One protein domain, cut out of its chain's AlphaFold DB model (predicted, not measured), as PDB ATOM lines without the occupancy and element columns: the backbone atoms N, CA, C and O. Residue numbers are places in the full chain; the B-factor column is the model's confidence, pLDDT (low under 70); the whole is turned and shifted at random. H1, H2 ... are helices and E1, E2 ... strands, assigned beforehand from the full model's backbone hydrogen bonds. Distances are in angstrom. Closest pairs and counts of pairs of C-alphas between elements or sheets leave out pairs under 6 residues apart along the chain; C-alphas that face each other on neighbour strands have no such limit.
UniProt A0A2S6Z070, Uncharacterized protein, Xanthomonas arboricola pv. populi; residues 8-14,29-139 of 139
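AT A GLANCE: This is residues 8 to 14 and 29 to 139 of the 139 residues of an uncharacterized protein of Xanthomonas arboricola pv. populi (UniProt A0A2S6Z070). One strongly twisted sheet of six strands makes the body, with the short helix H1 packed on one face, on the E4, E5 and E6 side, and the still shorter H2 on the opposite face. The three-residue strand E1 lies off the sheet, beyond the end of E3, and the unnamed stretch of residues 74 to 88 makes a long loop between E4 and E5. The printed part has 118 residues, with two named helices and seven named strands in the order E1 E2 E3 H1 E4 E5 E6 E7 H2. The sheet runs E2 E3 E7 E6 E5 E4, all antiparallel, and the class is mixed, helices and strands. The whole is compact, with a radius of gyration of the C-alphas of 14.5 A and spans of 40 by 32 by 29 A.

HOW THE PARTS SIT: The inner strands E7, residues 117 to 123, and E6, residues 98 to 107, form a hairpin, with N 117 and O 107 2.7 A apart, within hydrogen-bond range. E6 forms another hairpin with E5, residues 89 to 95, where N 91 and O 102 are 2.8 A apart. E5 and the edge strand E4, residues 65 to 73, form a third, with N 90 and O 72 2.8 A apart. E4 E5 E6 E7 are a meander, each strand the antiparallel neighbour of the one before. On the other side of E7 is E3, residues 40 to 48, with N 45 and O 120 2.8 A apart. E3 forms a hairpin with the edge strand E2, residues 29 to 35, where N 32 and O 44 are 2.8 A apart. From edge to edge the strands' lines turn by 102 degrees. H1, residues 54 to 61, is on the sheet; its closest C-alphas to E4 are those of Ala 55 and Val 68, 6.8 A apart. H2, residues 128 to 133, is on the opposite face, and the C-alphas of Ala 72 in E4 and Ile 131 in H2, the closest of the two elements, are 7.0 A apart. H1 and H2 are apart. In both helices every O i to N i+4 pair is within hydrogen-bond range. E1, residues 8 to 10, pairs with no named strand; its closest C-alphas to E3 are those of Val 10 and Phe 48, 7.1 A apart.

IN THESE COORDINATES: E6 is the longest strand, 29.3 A from C-alpha 98 at (23.782, -39.544, -51.514) to C-alpha 107. E3 is 23.3 A long, E4 20.3 A, E2 and E7 19.5 A each, and E5 19.3 A. H1 is 10.4 A, H2 8.6 A and E1 6.3 A. E1 begins at C-alpha 8 (28.946, -37.427, -16.194), and H2 ends at C-alpha 133 (45.410, -27.276, -44.810).

THE WHOLE: The C-alphas of Gly 14 and Asp 96 are the two farthest apart, 41.3 A. Residues 15 to 28 are not printed; C-alphas 14 and 29 are 18.3 A apart across this cut. The link from E4 to E5 is long, with 15 residues. The mean pLDDT of the printed part is 84.6, and it is under 70 at residue 8 and residues 10 to 14, 79 to 85 and 108 to 115.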
ATOM      1  N   VAL A   8      27.546 -37.658 -15.850       67.50
ATOM      2  CA  VAL A   8      28.946 -37.427 -16.194       67.50
ATOM      3  C   VAL A   8      29.337 -35.979 -15.962       67.50
ATOM      4  O   VAL A   8      28.547 -35.074 -16.222       67.50
ATOM      5  N   ASP A   9      30.561 -35.753 -15.492       70.06
ATOM      6  CA  ASP A   9      31.094 -34.407 -15.299       70.06
ATOM      7  C   ASP A   9      31.435 -33.773 -16.650       70.06
ATOM      8  O   ASP A   9      32.319 -34.248 -17.360       70.06
ATOM      9  N   VAL A  10      30.756 -32.684 -17.009       65.31
ATOM     10  CA  VAL A  10      31.044 -31.883 -18.206       65.31
ATOM     11  C   VAL A  10      31.331 -30.427 -17.826       65.31
ATOM     12  O   VAL A  10      30.872 -29.961 -16.780       65.31
ATOM     13  N   PRO A  11      32.062 -29.663 -18.658       62.72
ATOM     14  CA  PRO A  11      32.274 -28.243 -18.407       62.72
ATOM     15  C   PRO A  11      30.939 -27.485 -18.366       62.72
ATOM     16  O   PRO A  11      30.094 -27.653 -19.246       62.72
ATOM     17  N   ASP A  12      30.762 -26.615 -17.372       66.06
ATOM     18  CA  ASP A  12      29.565 -25.767 -17.242       66.06
ATOM     19  C   ASP A  12      29.597 -24.538 -18.181       66.06
ATOM     20  O   ASP A  12      28.648 -23.768 -18.274       66.06
ATOM     21  N   GLY A  13      30.699 -24.336 -18.916       56.19
ATOM     22  CA  GLY A  13      30.855 -23.221 -19.863       56.19
ATOM     23  C   GLY A  13      31.085 -21.852 -19.209       56.19
ATOM     24  O   GLY A  13      31.201 -20.852 -19.917       56.19
ATOM     25  N   GLY A  14      31.181 -21.792 -17.879       58.31
ATOM     26  CA  GLY A  14      31.575 -20.592 -17.144       58.31
ATOM     27  C   GLY A  14      33.059 -20.248 -17.323       58.31
ATOM     28  O   GLY A  14      33.899 -21.123 -17.528       58.31
ATOM     29  N   SER A  29      24.406 -34.665 -26.429       77.12
ATOM     30  CA  SER A  29      25.212 -34.222 -27.564       77.12
ATOM     31  C   SER A  29      24.827 -32.797 -27.931       77.12
ATOM     32  O   SER A  29      23.645 -32.473 -28.055       77.12
ATOM     33  N   GLY A  30      25.832 -31.946 -28.121       84.00
ATOM     34  CA  GLY A  30      25.650 -30.608 -28.671       84.00
ATOM     35  C   GLY A  30      25.556 -30.680 -30.191       84.00
ATOM     36  O   GLY A  30      26.372 -31.349 -30.820       84.00
ATOM     37  N   ILE A  31      24.581 -29.991 -30.784       87.75
ATOM     38  CA  ILE A  31      24.442 -29.890 -32.240       87.75
ATOM     39  C   ILE A  31      24.504 -28.419 -32.635       87.75
ATOM     40  O   ILE A  31      23.680 -27.619 -32.194       87.75
ATOM     41  N   THR A  32      25.446 -28.087 -33.512       90.81
ATOM     42  CA  THR A  32      25.579 -26.760 -34.117       90.81
ATOM     43  C   THR A  32      25.325 -26.864 -35.613       90.81
ATOM     44  O   THR A  32      25.973 -27.646 -36.308       90.81
ATOM     45  N   LEU A  33      24.385 -26.066 -36.120       91.75
ATOM     46  CA  LEU A  33      24.096 -25.947 -37.548       91.75
ATOM     47  C   LEU A  33      24.781 -24.689 -38.081       91.75
ATOM     48  O   LEU A  33      24.461 -23.587 -37.642       91.75
ATOM     49  N   ASN A  34      25.700 -24.848 -39.031       90.75
ATOM     50  CA  ASN A  34      26.378 -23.726 -39.673       90.75
ATOM     51  C   ASN A  34      25.832 -23.536 -41.084       90.75
ATOM     52  O   ASN A  34      25.754 -24.482 -41.873       90.75
ATOM     53  N   GLY A  35      25.478 -22.303 -41.416       90.50
ATOM     54  CA  GLY A  35      24.916 -21.959 -42.709       90.50
ATOM     55  C   GLY A  35      24.284 -20.577 -42.697       90.50
ATOM     56  O   GLY A  35      24.697 -19.697 -41.946       90.50
ATOM     57  N   ASP A  36      23.274 -20.406 -43.534       91.38
ATOM     58  CA  ASP A  36      22.507 -19.176 -43.684       91.38
ATOM     59  C   ASP A  36      21.001 -19.450 -43.523       91.38
ATOM     60  O   ASP A  36      20.576 -20.566 -43.218       91.38
ATOM     61  N   ALA A  37      20.173 -18.421 -43.719       90.06
ATOM     62  CA  ALA A  37      18.721 -18.526 -43.569       90.06
ATOM     63  C   ALA A  37      18.055 -19.513 -44.551       90.06
ATOM     64  O   ALA A  37      16.900 -19.879 -44.349       90.06
ATOM     65  N   GLN A  38      18.743 -19.913 -45.623       91.31
ATOM     66  CA  GLN A  38      18.205 -20.775 -46.674       91.31
ATOM     67  C   GLN A  38      18.846 -22.162 -46.697       91.31
ATOM     68  O   GLN A  38      18.243 -23.100 -47.220       91.31
ATOM     69  N   SER A  39      20.060 -22.314 -46.164       89.25
ATOM     70  CA  SER A  39      20.812 -23.555 -46.290       89.25
ATOM     71  C   SER A  39      21.718 -23.850 -45.099       89.25
ATOM     72  O   SER A  39      22.434 -22.989 -44.595       89.25
ATOM     73  N   VAL A  40      21.734 -25.123 -44.692       89.38
ATOM     74  CA  VAL A  40      22.756 -25.670 -43.792       89.38
ATOM     75  C   VAL A  40      23.930 -26.159 -44.634       89.38
ATOM     76  O   VAL A  40      23.763 -27.000 -45.527       89.38
ATOM     77  N   GLN A  41      25.111 -25.626 -44.340       90.75
ATOM     78  CA  GLN A  41      26.370 -25.933 -45.015       90.75
ATOM     79  C   GLN A  41      27.154 -27.013 -44.262       90.75
ATOM     80  O   GLN A  41      27.737 -27.897 -44.895       90.75
ATOM     81  N   SER A  42      27.120 -26.982 -42.926       93.38
ATOM     82  CA  SER A  42      27.684 -28.038 -42.086       93.38
ATOM     83  C   SER A  42      26.911 -28.247 -40.786       93.38
ATOM     84  O   SER A  42      26.199 -27.362 -40.309       93.38
ATOM     85  N   ILE A  43      27.056 -29.440 -40.213       93.44
ATOM     86  CA  ILE A  43      26.489 -29.810 -38.913       93.44
ATOM     87  C   ILE A  43      27.631 -30.307 -38.041       93.44
ATOM     88  O   ILE A  43      28.262 -31.296 -38.392       93.44
ATOM     89  N   ALA A  44      27.894 -29.651 -36.916       93.62
ATOM     90  CA  ALA A  44      28.842 -30.137 -35.923       93.62
ATOM     91  C   ALA A  44      28.084 -30.827 -34.787       93.62
ATOM     92  O   ALA A  44      27.216 -30.223 -34.161       93.62
ATOM     93  N   VAL A  45      28.418 -32.087 -34.529       91.44
ATOM     94  CA  VAL A  45      27.913 -32.867 -33.399       91.44
ATOM     95  C   VAL A  45      29.058 -33.052 -32.416       91.44
ATOM     96  O   VAL A  45      30.032 -33.739 -32.722       91.44
ATOM     97  N   LYS A  46      28.946 -32.430 -31.244       88.06
ATOM     98  CA  LYS A  46      29.909 -32.543 -30.149       88.06
ATOM     99  C   LYS A  46      29.383 -33.541 -29.131       88.06
ATOM    100  O   LYS A  46      28.344 -33.303 -28.514       88.06
ATOM    101  N   LYS A  47      30.114 -34.635 -28.940       82.31
ATOM    102  CA  LYS A  47      29.852 -35.607 -27.883       82.31
ATOM    103  C   LYS A  47      30.898 -35.448 -26.790       82.31
ATOM    104  O   LYS A  47      32.094 -35.433 -27.073       82.31
ATOM    105  N   PHE A  48      30.449 -35.299 -25.551       74.62
ATOM    106  CA  PHE A  48      31.353 -35.303 -24.404       74.62
ATOM    107  C   PHE A  48      31.996 -36.689 -24.285       74.62
ATOM    108  O   PHE A  48      31.346 -37.676 -24.623       74.62
ATOM    109  N   TYR A  49      33.263 -36.737 -23.864       72.50
ATOM    110  CA  TYR A  49      34.207 -37.858 -23.975       72.50
ATOM    111  C   TYR A  49      34.961 -37.960 -25.299       72.50
ATOM    112  O   TYR A  49      34.397 -38.131 -26.385       72.50
ATOM    113  N   ALA A  50      36.285 -37.905 -25.178       76.00
ATOM    114  CA  ALA A  50      37.206 -38.183 -26.263       76.00
ATOM    115  C   ALA A  50      37.232 -39.693 -26.573       76.00
ATOM    116  O   ALA A  50      37.508 -40.515 -25.701       76.00
ATOM    117  N   SER A  51      36.955 -40.066 -27.823       81.56
ATOM    118  CA  SER A  51      37.076 -41.435 -28.324       81.56
ATOM    119  C   SER A  51      37.722 -41.435 -29.709       81.56
ATOM    120  O   SER A  51      37.134 -40.899 -30.649       81.56
ATOM    121  N   PRO A  52      38.896 -42.069 -29.887       82.81
ATOM    122  CA  PRO A  52      39.563 -42.136 -31.187       82.81
ATOM    123  C   PRO A  52      38.892 -43.125 -32.164       82.81
ATOM    124  O   PRO A  52      39.313 -43.244 -33.320       82.81
ATOM    125  N   GLU A  53      37.851 -43.849 -31.727       87.50
ATOM    126  CA  GLU A  53      37.143 -44.889 -32.486       87.50
ATOM    127  C   GLU A  53      36.049 -44.321 -33.413       87.50
ATOM    128  O   GLU A  53      34.939 -44.850 -33.509       87.50
ATOM    129  N   TYR A  54      36.348 -43.236 -34.132       91.31
ATOM    130  CA  TYR A  54      35.359 -42.485 -34.920       91.31
ATOM    131  C   TYR A  54      34.540 -43.348 -35.886       91.31
ATOM    132  O   TYR A  54      33.327 -43.183 -35.981       91.31
ATOM    133  N   ALA A  55      35.182 -44.277 -36.599       91.38
ATOM    134  CA  ALA A  55      34.501 -45.126 -37.573       91.38
ATOM    135  C   ALA A  55      33.436 -46.019 -36.916       91.38
ATOM    136  O   ALA A  55      32.355 -46.194 -37.474       91.38
ATOM    137  N   GLU A  56      33.720 -46.558 -35.729       88.62
ATOM    138  CA  GLU A  56      32.775 -47.397 -34.990       88.62
ATOM    139  C   GLU A  56      31.624 -46.566 -34.425       88.62
ATOM    140  O   GLU A  56      30.469 -46.987 -34.500       88.62
ATOM    141  N   VAL A  57      31.907 -45.351 -33.943       88.25
ATOM    142  CA  VAL A  57      30.863 -44.406 -33.523       88.25
ATOM    143  C   VAL A  57      29.948 -44.057 -34.698       88.25
ATOM    144  O   VAL A  57      28.732 -44.179 -34.568       88.25
ATOM    145  N   LEU A  58      30.504 -43.704 -35.862       90.38
ATOM    146  CA  LEU A  58      29.723 -43.375 -37.058       90.38
ATOM    147  C   LEU A  58      28.849 -44.550 -37.511       90.38
ATOM    148  O   LEU A  58      27.661 -44.355 -37.747       90.38
ATOM    149  N   LYS A  59      29.384 -45.776 -37.561       89.12
ATOM    150  CA  LYS A  59      28.602 -46.975 -37.923       89.12
ATOM    151  C   LYS A  59      27.463 -47.256 -36.942       89.12
ATOM    152  O   LYS A  59      26.375 -47.632 -37.364       89.12
ATOM    153  N   ARG A  60      27.703 -47.096 -35.635       86.81
ATOM    154  CA  ARG A  60      26.690 -47.357 -34.597       86.81
ATOM    155  C   ARG A  60      25.596 -46.292 -34.566       86.81
ATOM    156  O   ARG A  60      24.442 -46.627 -34.327       86.81
ATOM    157  N   GLN A  61      25.958 -45.024 -34.765       85.06
ATOM    158  CA  GLN A  61      25.043 -43.884 -34.616       85.06
ATOM    159  C   GLN A  61      24.324 -43.506 -35.916       85.06
ATOM    160  O   GLN A  61      23.305 -42.821 -35.870       85.06
ATOM    161  N   LEU A  62      24.814 -43.961 -37.072       86.19
ATOM    162  CA  LEU A  62      24.200 -43.715 -38.378       86.19
ATOM    163  C   LEU A  62      23.781 -45.042 -39.021       86.19
ATOM    164  O   LEU A  62      24.393 -45.468 -39.997       86.19
ATOM    165  N   PRO A  63      22.716 -45.700 -38.530       82.88
ATOM    166  CA  PRO A  63      22.257 -46.973 -39.090       82.88
ATOM    167  C   PRO A  63      21.769 -46.856 -40.545       82.88
ATOM    168  O   PRO A  63      21.685 -47.858 -41.244       82.88
ATOM    169  N   ALA A  64      21.459 -45.639 -41.007       85.44
ATOM    170  CA  ALA A  64      21.123 -45.348 -42.401       85.44
ATOM    171  C   ALA A  64      22.356 -45.263 -43.326       85.44
ATOM    172  O   ALA A  64      22.206 -45.149 -44.540       85.44
ATOM    173  N   ALA A  65      23.575 -45.278 -42.774       88.06
ATOM    174  CA  ALA A  65      24.793 -45.315 -43.568       88.06
ATOM    175  C   ALA A  65      25.011 -46.717 -44.142       88.06
ATOM    176  O   ALA A  65      25.176 -47.691 -43.410       88.06
ATOM    177  N   THR A  66      25.080 -46.811 -45.467       88.94
ATOM    178  CA  THR A  66      25.404 -48.058 -46.171       88.94
ATOM    179  C   THR A  66      26.900 -48.364 -46.122       88.94
ATOM    180  O   THR A  66      27.304 -49.523 -46.179       88.94
ATOM    181  N   SER A  67      27.745 -47.337 -45.986       93.81
ATOM    182  CA  SER A  67      29.175 -47.502 -45.725       93.81
ATOM    183  C   SER A  67      29.782 -46.278 -45.044       93.81
ATOM    184  O   SER A  67      29.303 -45.156 -45.208       93.81
ATOM    185  N   VAL A  68      30.872 -46.507 -44.308       95.50
ATOM    186  CA  VAL A  68      31.744 -45.476 -43.733       95.50
ATOM    187  C   VAL A  68      33.167 -45.789 -44.188       95.50
ATOM    188  O   VAL A  68      33.704 -46.845 -43.848       95.50
ATOM    189  N   ARG A  69      33.771 -44.903 -44.984       96.31
ATOM    190  CA  ARG A  69      35.106 -45.084 -45.576       96.31
ATOM    191  C   ARG A  69      36.038 -43.981 -45.104       96.31
ATOM    192  O   ARG A  69      35.681 -42.813 -45.200       96.31
ATOM    193  N   LEU A  70      37.225 -44.338 -44.624       96.50
ATOM    194  CA  LEU A  70      38.284 -43.367 -44.344       96.50
ATOM    195  C   LEU A  70      38.780 -42.780 -45.673       96.50
ATOM    196  O   LEU A  70      39.026 -43.535 -46.611       96.50
ATOM    197  N   ILE A  71      38.888 -41.454 -45.761       97.31
ATOM    198  CA  ILE A  71      39.354 -40.754 -46.971       97.31
ATOM    199  C   ILE A  71      40.617 -39.931 -46.734       97.31
ATOM    200  O   ILE A  71      41.348 -39.677 -47.687       97.31
ATOM    201  N   ALA A  72      40.884 -39.520 -45.493       95.56
ATOM    202  CA  ALA A  72      42.165 -38.947 -45.108       95.56
ATOM    203  C   ALA A  72      42.435 -39.148 -43.612       95.56
ATOM    204  O   ALA A  72      41.513 -39.103 -42.794       95.56
ATOM    205  N   ASP A  73      43.697 -39.362 -43.257       92.69
ATOM    206  CA  ASP A  73      44.176 -39.499 -41.882       92.69
ATOM    207  C   ASP A  73      45.592 -38.929 -41.730       92.69
ATOM    208  O   ASP A  73      46.127 -38.323 -42.661       92.69
ATOM    209  N   LYS A  74      46.200 -39.122 -40.550       86.50
ATOM    210  CA  LYS A  74      47.606 -38.770 -40.277       86.50
ATOM    211  C   LYS A  74      47.916 -37.331 -40.685       86.50
ATOM    212  O   LYS A  74      48.859 -37.079 -41.435       86.50
ATOM    213  N   CYS A  75      47.073 -36.416 -40.227       87.88
ATOM    214  CA  CYS A  75      47.259 -34.994 -40.436       87.88
ATOM    215  C   CYS A  75      48.557 -34.542 -39.760       87.88
ATOM    216  O   CYS A  75      48.879 -34.963 -38.648       87.88
ATOM    217  N   GLY A  76      49.355 -33.783 -40.508       76.44
ATOM    218  CA  GLY A  76      50.671 -33.323 -40.078       76.44
ATOM    219  C   GLY A  76      50.620 -32.003 -39.320       76.44
ATOM    220  O   GLY A  76      51.566 -31.709 -38.590       76.44
ATOM    221  N   GLY A  77      49.532 -31.240 -39.472       73.38
ATOM    222  CA  GLY A  77      49.401 -29.924 -38.869       73.38
ATOM    223  C   GLY A  77      47.987 -29.554 -38.420       73.38
ATOM    224  O   GLY A  77      47.016 -30.191 -38.822       73.38
ATOM    225  N   ASP A  78      47.905 -28.517 -37.592       71.94
ATOM    226  CA  ASP A  78      46.692 -27.782 -37.231       71.94
ATOM    227  C   ASP A  78      46.472 -26.570 -38.170       71.94
ATOM    228  O   ASP A  78      47.164 -26.403 -39.180       71.94
ATOM    229  N   ASP A  79      45.489 -25.724 -37.856       65.31
ATOM    230  CA  ASP A  79      45.177 -24.523 -38.645       65.31
ATOM    231  C   ASP A  79      46.240 -23.414 -38.566       65.31
ATOM    232  O   ASP A  79      46.278 -22.546 -39.443       65.31
ATOM    233  N   ASP A  80      47.112 -23.456 -37.559       65.75
ATOM    234  CA  ASP A  80      48.160 -22.470 -37.282       65.75
ATOM    235  C   ASP A  80      49.564 -22.968 -37.696       65.75
ATOM    236  O   ASP A  80      50.564 -22.260 -37.543       65.75
ATOM    237  N   GLY A  81      49.653 -24.174 -38.267       60.66
ATOM    238  CA  GLY A  81      50.902 -24.812 -38.688       60.66
ATOM    239  C   GLY A  81      51.678 -25.501 -37.556       60.66
ATOM    240  O   GLY A  81      52.842 -25.863 -37.756       60.66
ATOM    241  N   GLY A  82      51.060 -25.677 -36.385       60.00
ATOM    242  CA  GLY A  82      51.512 -26.545 -35.298       60.00
ATOM    243  C   GLY A  82      51.124 -28.011 -35.534       60.00
ATOM    244  O   GLY A  82      50.489 -28.313 -36.537       60.00
ATOM    245  N   PRO A  83      51.545 -28.963 -34.682       62.09
ATOM    246  CA  PRO A  83      51.192 -30.379 -34.833       62.09
ATOM    247  C   PRO A  83      49.691 -30.628 -34.597       62.09
ATOM    248  O   PRO A  83      49.112 -30.035 -33.694       62.09
ATOM    249  N   ASP A  84      49.083 -31.569 -35.334       68.00
ATOM    250  CA  ASP A  84      47.684 -31.986 -35.111       68.00
ATOM    251  C   ASP A  84      47.518 -32.682 -33.748       68.00
ATOM    252  O   ASP A  84      47.651 -33.902 -33.612       68.00
ATOM    253  N   SER A  85      47.226 -31.893 -32.716       67.75
ATOM    254  CA  SER A  85      46.884 -32.374 -31.375       67.75
ATOM    255  C   SER A  85      45.498 -33.021 -31.326       67.75
ATOM    256  O   SER A  85      45.221 -33.818 -30.428       67.75
ATOM    257  N   LEU A  86      44.648 -32.732 -32.317       74.62
ATOM    258  CA  LEU A  86      43.245 -33.127 -32.345       74.62
ATOM    259  C   LEU A  86      43.017 -34.501 -33.001       74.62
ATOM    260  O   LEU A  86      41.892 -35.003 -33.021       74.62
ATOM    261  N   GLN A  87      44.068 -35.151 -33.516       86.19
ATOM    262  CA  GLN A  87      44.003 -36.475 -34.153       86.19
ATOM    263  C   GLN A  87      42.893 -36.552 -35.211       86.19
ATOM    264  O   GLN A  87      42.029 -37.444 -35.196       86.19
ATOM    265  N   THR A  88      42.902 -35.580 -36.116       91.62
ATOM    266  CA  THR A  88      41.850 -35.360 -37.097       91.62
ATOM    267  C   THR A  88      41.828 -36.483 -38.136       91.62
ATOM    268  O   THR A  88      42.858 -36.941 -38.639       91.62
ATOM    269  N   LYS A  89      40.627 -36.959 -38.475       95.06
ATOM    270  CA  LYS A  89      40.398 -37.947 -39.539       95.06
ATOM    271  C   LYS A  89      39.176 -37.573 -40.359       95.06
ATOM    272  O   LYS A  89      38.198 -37.048 -39.834       95.06
ATOM    273  N   PHE A  90      39.208 -37.927 -41.636       96.94
ATOM    274  CA  PHE A  90      38.138 -37.640 -42.579       96.94
ATOM    275  C   PHE A  90      37.517 -38.922 -43.110       96.94
ATOM    276  O   PHE A  90      38.221 -39.860 -43.491       96.94
ATOM    277  N   TYR A  91      36.192 -38.927 -43.212       97.69
ATOM    278  CA  TYR A  91      35.408 -40.046 -43.716       97.69
ATOM    279  C   TYR A  91      34.441 -39.606 -44.815       97.69
ATOM    280  O   TYR A  91      33.941 -38.482 -44.812       97.69
ATOM    281  N   ALA A  92      34.143 -40.524 -45.729       97.38
ATOM    282  CA  ALA A  92      32.991 -40.464 -46.614       97.38
ATOM    283  C   ALA A  92      31.940 -41.471 -46.133       97.38
ATOM    284  O   ALA A  92      32.259 -42.622 -45.822       97.38
ATOM    285  N   ILE A  93      30.692 -41.022 -46.068       96.44
ATOM    286  CA  ILE A  93      29.540 -41.788 -45.612       96.44
ATOM    287  C   ILE A  93      28.561 -41.893 -46.770       96.44
ATOM    288  O   ILE A  93      28.041 -40.882 -47.241       96.44
ATOM    289  N   ALA A  94      28.294 -43.117 -47.210       95.12
ATOM    290  CA  ALA A  94      27.258 -43.366 -48.198       95.12
ATOM    291  C   ALA A  94      25.900 -43.498 -47.495       95.12
ATOM    292  O   ALA A  94      25.751 -44.303 -46.577       95.12
ATOM    293  N   LEU A  95      24.923 -42.714 -47.936       91.25
ATOM    294  CA  LEU A  95      23.525 -42.735 -47.507       91.25
ATOM    295  C   LEU A  95      22.647 -42.988 -48.739       91.25
ATOM    296  O   LEU A  95      23.063 -42.723 -49.868       91.25
ATOM    297  N   ASP A  96      21.402 -43.411 -48.541       88.56
ATOM    298  CA  ASP A  96      20.455 -43.591 -49.655       88.56
ATOM    299  C   ASP A  96      20.213 -42.288 -50.439       88.56
ATOM    300  O   ASP A  96      20.002 -42.296 -51.649       88.56
ATOM    301  N   ALA A  97      20.282 -41.149 -49.744       85.62
ATOM    302  CA  ALA A  97      20.108 -39.819 -50.320       85.62
ATOM    303  C   ALA A  97      21.375 -39.258 -51.002       85.62
ATOM    304  O   ALA A  97      21.328 -38.157 -51.552       85.62
ATOM    305  N   GLY A  98      22.503 -39.973 -50.950       90.44
ATOM    306  CA  GLY A  98      23.782 -39.544 -51.514       90.44
ATOM    307  C   GLY A  98      24.953 -39.696 -50.547       90.44
ATOM    308  O   GLY A  98      24.865 -40.361 -49.520       90.44
ATOM    309  N   GLU A  99      26.080 -39.076 -50.882       94.12
ATOM    310  CA  GLU A  99      27.289 -39.118 -50.058       94.12
ATOM    311  C   GLU A  99      27.382 -37.880 -49.155       94.12
ATOM    312  O   GLU A  99      27.109 -36.757 -49.583       94.12
ATOM    313  N   ALA A 100      27.776 -38.092 -47.901       95.00
ATOM    314  CA  ALA A 100      28.141 -37.049 -46.953       95.00
ATOM    315  C   ALA A 100      29.592 -37.244 -46.504       95.00
ATOM    316  O   ALA A 100      30.128 -38.352 -46.544       95.00
ATOM    317  N   PHE A 101      30.228 -36.177 -46.042       97.44
ATOM    318  CA  PHE A 101      31.610 -36.205 -45.579       97.44
ATOM    319  C   PHE A 101      31.672 -35.810 -44.114       97.44
ATOM    320  O   PHE A 101      30.867 -34.996 -43.662       97.44
ATOM    321  N   VAL A 102      32.611 -36.398 -43.379       97.31
ATOM    322  CA  VAL A 102      32.785 -36.150 -41.949       97.31
ATOM    323  C   VAL A 102      34.234 -35.850 -41.643       97.31
ATOM    324  O   VAL A 102      35.105 -36.656 -41.949       97.31
ATOM    325  N   GLU A 103      34.472 -34.716 -40.999       96.06
ATOM    326  CA  GLU A 103      35.689 -34.434 -40.242       96.06
ATOM    327  C   GLU A 103      35.447 -34.835 -38.787       96.06
ATOM    328  O   GLU A 103      34.463 -34.409 -38.184       96.06
ATOM    329  N   ALA A 104      36.309 -35.678 -38.230       94.44
ATOM    330  CA  ALA A 104      36.235 -36.116 -36.844       94.44
ATOM    331  C   ALA A 104      37.535 -35.771 -36.122       94.44
ATOM    332  O   ALA A 104      38.612 -36.089 -36.629       94.44
ATOM    333  N   HIS A 105      37.430 -35.143 -34.955       91.94
ATOM    334  CA  HIS A 105      38.583 -34.723 -34.164       91.94
ATOM    335  C   HIS A 105      38.295 -34.788 -32.655       91.94
ATOM    336  O   HIS A 105      37.141 -34.690 -32.219       91.94
ATOM    337  N   LEU A 106      39.356 -34.976 -31.869       88.31
ATOM    338  CA  LEU A 106      39.353 -34.951 -30.413       88.31
ATOM    339  C   LEU A 106      39.715 -33.563 -29.918       88.31
ATOM    340  O   LEU A 106      40.679 -32.970 -30.373       88.31
ATOM    341  N   ASP A 107      38.995 -33.108 -28.912       81.94
ATOM    342  CA  ASP A 107      39.484 -32.120 -27.960       81.94
ATOM    343  C   ASP A 107      39.737 -32.906 -26.674       81.94
ATOM    344  O   ASP A 107      38.801 -33.463 -26.101       81.94
ATOM    345  N   ASP A 108      40.992 -33.045 -26.255       67.19
ATOM    346  CA  ASP A 108      41.348 -33.841 -25.073       67.19
ATOM    347  C   ASP A 108      40.961 -33.161 -23.746       67.19
ATOM    348  O   ASP A 108      41.136 -33.739 -22.673       67.19
ATOM    349  N   GLY A 109      40.384 -31.956 -23.808       60.03
ATOM    350  CA  GLY A 109      39.907 -31.210 -22.657       60.03
ATOM    351  C   GLY A 109      41.015 -30.555 -21.843       60.03
ATOM    352  O   GLY A 109      40.701 -29.974 -20.804       60.03
ATOM    353  N   THR A 110      42.281 -30.598 -22.276       62.25
ATOM    354  CA  THR A 110      43.397 -29.992 -21.528       62.25
ATOM    355  C   THR A 110      43.205 -28.492 -21.311       62.25
ATOM    356  O   THR A 110      43.450 -28.003 -20.207       62.25
ATOM    357  N   GLU A 111      42.674 -27.770 -22.299       58.81
ATOM    358  CA  GLU A 111      42.402 -26.332 -22.175       58.81
ATOM    359  C   GLU A 111      41.203 -26.018 -21.270       58.81
ATOM    360  O   GLU A 111      41.181 -25.006 -20.568       58.81
ATOM    361  N   THR A 112      40.203 -26.902 -21.248       57.97
ATOM    362  CA  THR A 112      38.951 -26.695 -20.504       57.97
ATOM    363  C   THR A 112      38.922 -27.405 -19.150       57.97
ATOM    364  O   THR A 112      37.968 -27.227 -18.393       57.97
ATOM    365  N   ARG A 113      39.964 -28.187 -18.824       62.12
ATOM    366  CA  ARG A 113      40.030 -29.111 -17.673       62.12
ATOM    367  C   ARG A 113      38.802 -30.034 -17.577       62.12
ATOM    368  O   ARG A 113      38.379 -30.397 -16.482       62.12
ATOM    369  N   GLY A 114      38.220 -30.379 -18.724       63.50
ATOM    370  CA  GLY A 114      37.069 -31.275 -18.849       63.50
ATOM    371  C   GLY A 114      37.471 -32.692 -19.276       63.50
ATOM    372  O   GLY A 114      38.638 -32.932 -19.571       63.50
ATOM    373  N   PRO A 115      36.516 -33.634 -19.393       66.44
ATOM    374  CA  PRO A 115      36.769 -35.018 -19.834       66.44
ATOM    375  C   PRO A 115      37.145 -35.148 -21.327       66.44
ATOM    376  O   PRO A 115      37.137 -36.249 -21.884       66.44
ATOM    377  N   GLY A 116      37.395 -34.026 -22.003       76.94
ATOM    378  CA  GLY A 116      37.496 -33.945 -23.450       76.94
ATOM    379  C   GLY A 116      36.170 -34.187 -24.173       76.94
ATOM    380  O   GLY A 116      35.100 -34.383 -23.586       76.94
ATOM    381  N   SER A 117      36.231 -34.146 -25.495       83.81
ATOM    382  CA  SER A 117      35.099 -34.361 -26.379       83.81
ATOM    383  C   SER A 117      35.539 -34.890 -27.734       83.81
ATOM    384  O   SER A 117      36.672 -34.698 -28.167       83.81
ATOM    385  N   THR A 118      34.602 -35.543 -28.407       88.25
ATOM    386  CA  THR A 118      34.729 -35.942 -29.803       88.25
ATOM    387  C   THR A 118      33.762 -35.117 -30.632       88.25
ATOM    388  O   THR A 118      32.559 -35.105 -30.353       88.25
ATOM    389  N   THR A 119      34.265 -34.450 -31.663       91.75
ATOM    390  CA  THR A 119      33.444 -33.650 -32.571       91.75
ATOM    391  C   THR A 119      33.387 -34.309 -33.938       91.75
ATOM    392  O   THR A 119      34.411 -34.720 -34.476       91.75
ATOM    393  N   PHE A 120      32.186 -34.378 -34.511       94.12
ATOM    394  CA  PHE A 120      31.935 -34.826 -35.878       94.12
ATOM    395  C   PHE A 120      31.315 -33.678 -36.673       94.12
ATOM    396  O   PHE A 120      30.205 -33.245 -36.368       94.12
ATOM    397  N   VAL A 121      32.013 -33.188 -37.694       96.06
ATOM    398  CA  VAL A 121      31.529 -32.129 -38.585       96.06
ATOM    399  C   VAL A 121      31.119 -32.740 -39.916       96.06
ATOM    400  O   VAL A 121      31.956 -33.202 -40.686       96.06
ATOM    401  N   PHE A 122      29.820 -32.728 -40.187       95.75
ATOM    402  CA  PHE A 122      29.217 -33.237 -41.409       95.75
ATOM    403  C   PHE A 122      29.135 -32.142 -42.469       95.75
ATOM    404  O   PHE A 122      28.624 -31.052 -42.200       95.75
ATOM    405  N   THR A 123      29.560 -32.448 -43.692       95.81
ATOM    406  CA  THR A 123      29.442 -31.571 -44.864       95.81
ATOM    407  C   THR A 123      28.873 -32.329 -46.061       95.81
ATOM    408  O   THR A 123      29.027 -33.543 -46.197       95.81
ATOM    409  N   LYS A 124      28.216 -31.601 -46.972       93.31
ATOM    410  CA  LYS A 124      27.716 -32.172 -48.238       93.31
ATOM    411  C   LYS A 124      28.812 -32.356 -49.288       93.31
ATOM    412  O   LYS A 124      28.695 -33.204 -50.160       93.31
ATOM    413  N   ALA A 125      29.855 -31.530 -49.233       94.19
ATOM    414  CA  ALA A 125      30.969 -31.562 -50.172       94.19
ATOM    415  C   ALA A 125      32.236 -32.071 -49.483       94.19
ATOM    416  O   ALA A 125      32.452 -31.786 -48.300       94.19
ATOM    417  N   LYS A 126      33.083 -32.778 -50.243       95.44
ATOM    418  CA  LYS A 126      34.374 -33.266 -49.752       95.44
ATOM    419  C   LYS A 126      35.212 -32.076 -49.266       95.44
ATOM    420  O   LYS A 126      35.454 -31.160 -50.060       95.44
ATOM    421  N   PRO A 127      35.689 -32.068 -48.009       93.88
ATOM    422  CA  PRO A 127      36.396 -30.928 -47.427       93.88
ATOM    423  C   PRO A 127      37.866 -30.869 -47.888       93.88
ATOM    424  O   PRO A 127      38.791 -30.842 -47.083       93.88
ATOM    425  N   GLN A 128      38.104 -30.831 -49.205       94.88
ATOM    426  CA  GLN A 128      39.446 -30.935 -49.794       94.88
ATOM    427  C   GLN A 128      40.395 -29.836 -49.300       94.88
ATOM    428  O   GLN A 128      41.556 -30.107 -49.013       94.88
ATOM    429  N   LYS A 129      39.894 -28.602 -49.159       92.12
ATOM    430  CA  LYS A 129      40.687 -27.476 -48.643       92.12
ATOM    431  C   LYS A 129      41.174 -27.731 -47.217       92.12
ATOM    432  O   LYS A 129      42.311 -27.405 -46.906       92.12
ATOM    433  N   ARG A 130      40.328 -28.335 -46.377       90.75
ATOM    434  CA  ARG A 130      40.648 -28.651 -44.982       90.75
ATOM    435  C   ARG A 130      41.669 -29.780 -44.886       90.75
ATOM    436  O   ARG A 130      42.668 -29.630 -44.201       90.75
ATOM    437  N   ILE A 131      41.464 -30.856 -45.652       92.62
ATOM    438  CA  ILE A 131      42.407 -31.984 -45.765       92.62
ATOM    439  C   ILE A 131      43.806 -31.487 -46.158       92.62
ATOM    440  O   ILE A 131      44.802 -31.919 -45.584       92.62
ATOM    441  N   GLN A 132      43.881 -30.559 -47.118       91.00
ATOM    442  CA  GLN A 132      45.142 -29.958 -47.558       91.00
ATOM    443  C   GLN A 132      45.757 -29.030 -46.508       91.00
ATOM    444  O   GLN A 132      46.966 -29.089 -46.302       91.00
ATOM    445  N   ALA A 133      44.946 -28.195 -45.849       88.81
ATOM    446  CA  ALA A 133      45.410 -27.276 -44.810       88.81
ATOM    447  C   ALA A 133      46.067 -28.025 -43.641       88.81
ATOM    448  O   ALA A 133      47.177 -27.685 -43.250       88.81
ATOM    449  N   LEU A 134      45.438 -29.111 -43.186       89.00
ATOM    450  CA  LEU A 134      45.945 -29.976 -42.114       89.00
ATOM    451  C   LEU A 134      47.017 -30.979 -42.589       89.00
ATOM    452  O   LEU A 134      47.494 -31.816 -41.819       89.00
ATOM    453  N   GLN A 135      47.392 -30.926 -43.874       90.50
ATOM    454  CA  GLN A 135      48.413 -31.783 -44.482       90.50
ATOM    455  C   GLN A 135      48.139 -33.283 -44.281       90.50
ATOM    456  O   GLN A 135      49.054 -34.074 -44.047       90.50
ATOM    457  N   CYS A 136      46.870 -33.687 -44.342       91.12
ATOM    458  CA  CYS A 136      46.484 -35.077 -44.134       91.12
ATOM    459  C   CYS A 136      46.858 -35.954 -45.326       91.12
ATOM    460  O   CYS A 136      46.826 -35.535 -46.488       91.12
ATOM    461  N   LYS A 137      47.154 -37.221 -45.042       90.50
ATOM    462  CA  LYS A 137      47.377 -38.237 -46.061       90.50
ATOM    463  C   LYS A 137      46.035 -38.764 -46.562       90.50
ATOM    464  O   LYS A 137      45.282 -39.372 -45.807       90.50
ATOM    465  N   GLU A 138      45.751 -38.565 -47.846       90.69
ATOM    466  CA  GLU A 138      44.576 -39.163 -48.492       90.69
ATOM    467  C   GLU A 138      44.744 -40.688 -48.650       90.69
ATOM    468  O   GLU A 138      45.861 -41.186 -48.832       90.69
ATOM    469  N   SER A 139      43.632 -41.419 -48.523       82.69
ATOM    470  CA  SER A 139      43.557 -42.890 -48.602       82.69
ATOM    471  C   SER A 139      43.061 -43.397 -49.952       82.69
ATOM    472  O   SER A 139      42.208 -42.717 -50.565       82.69
TER     473      SER A 139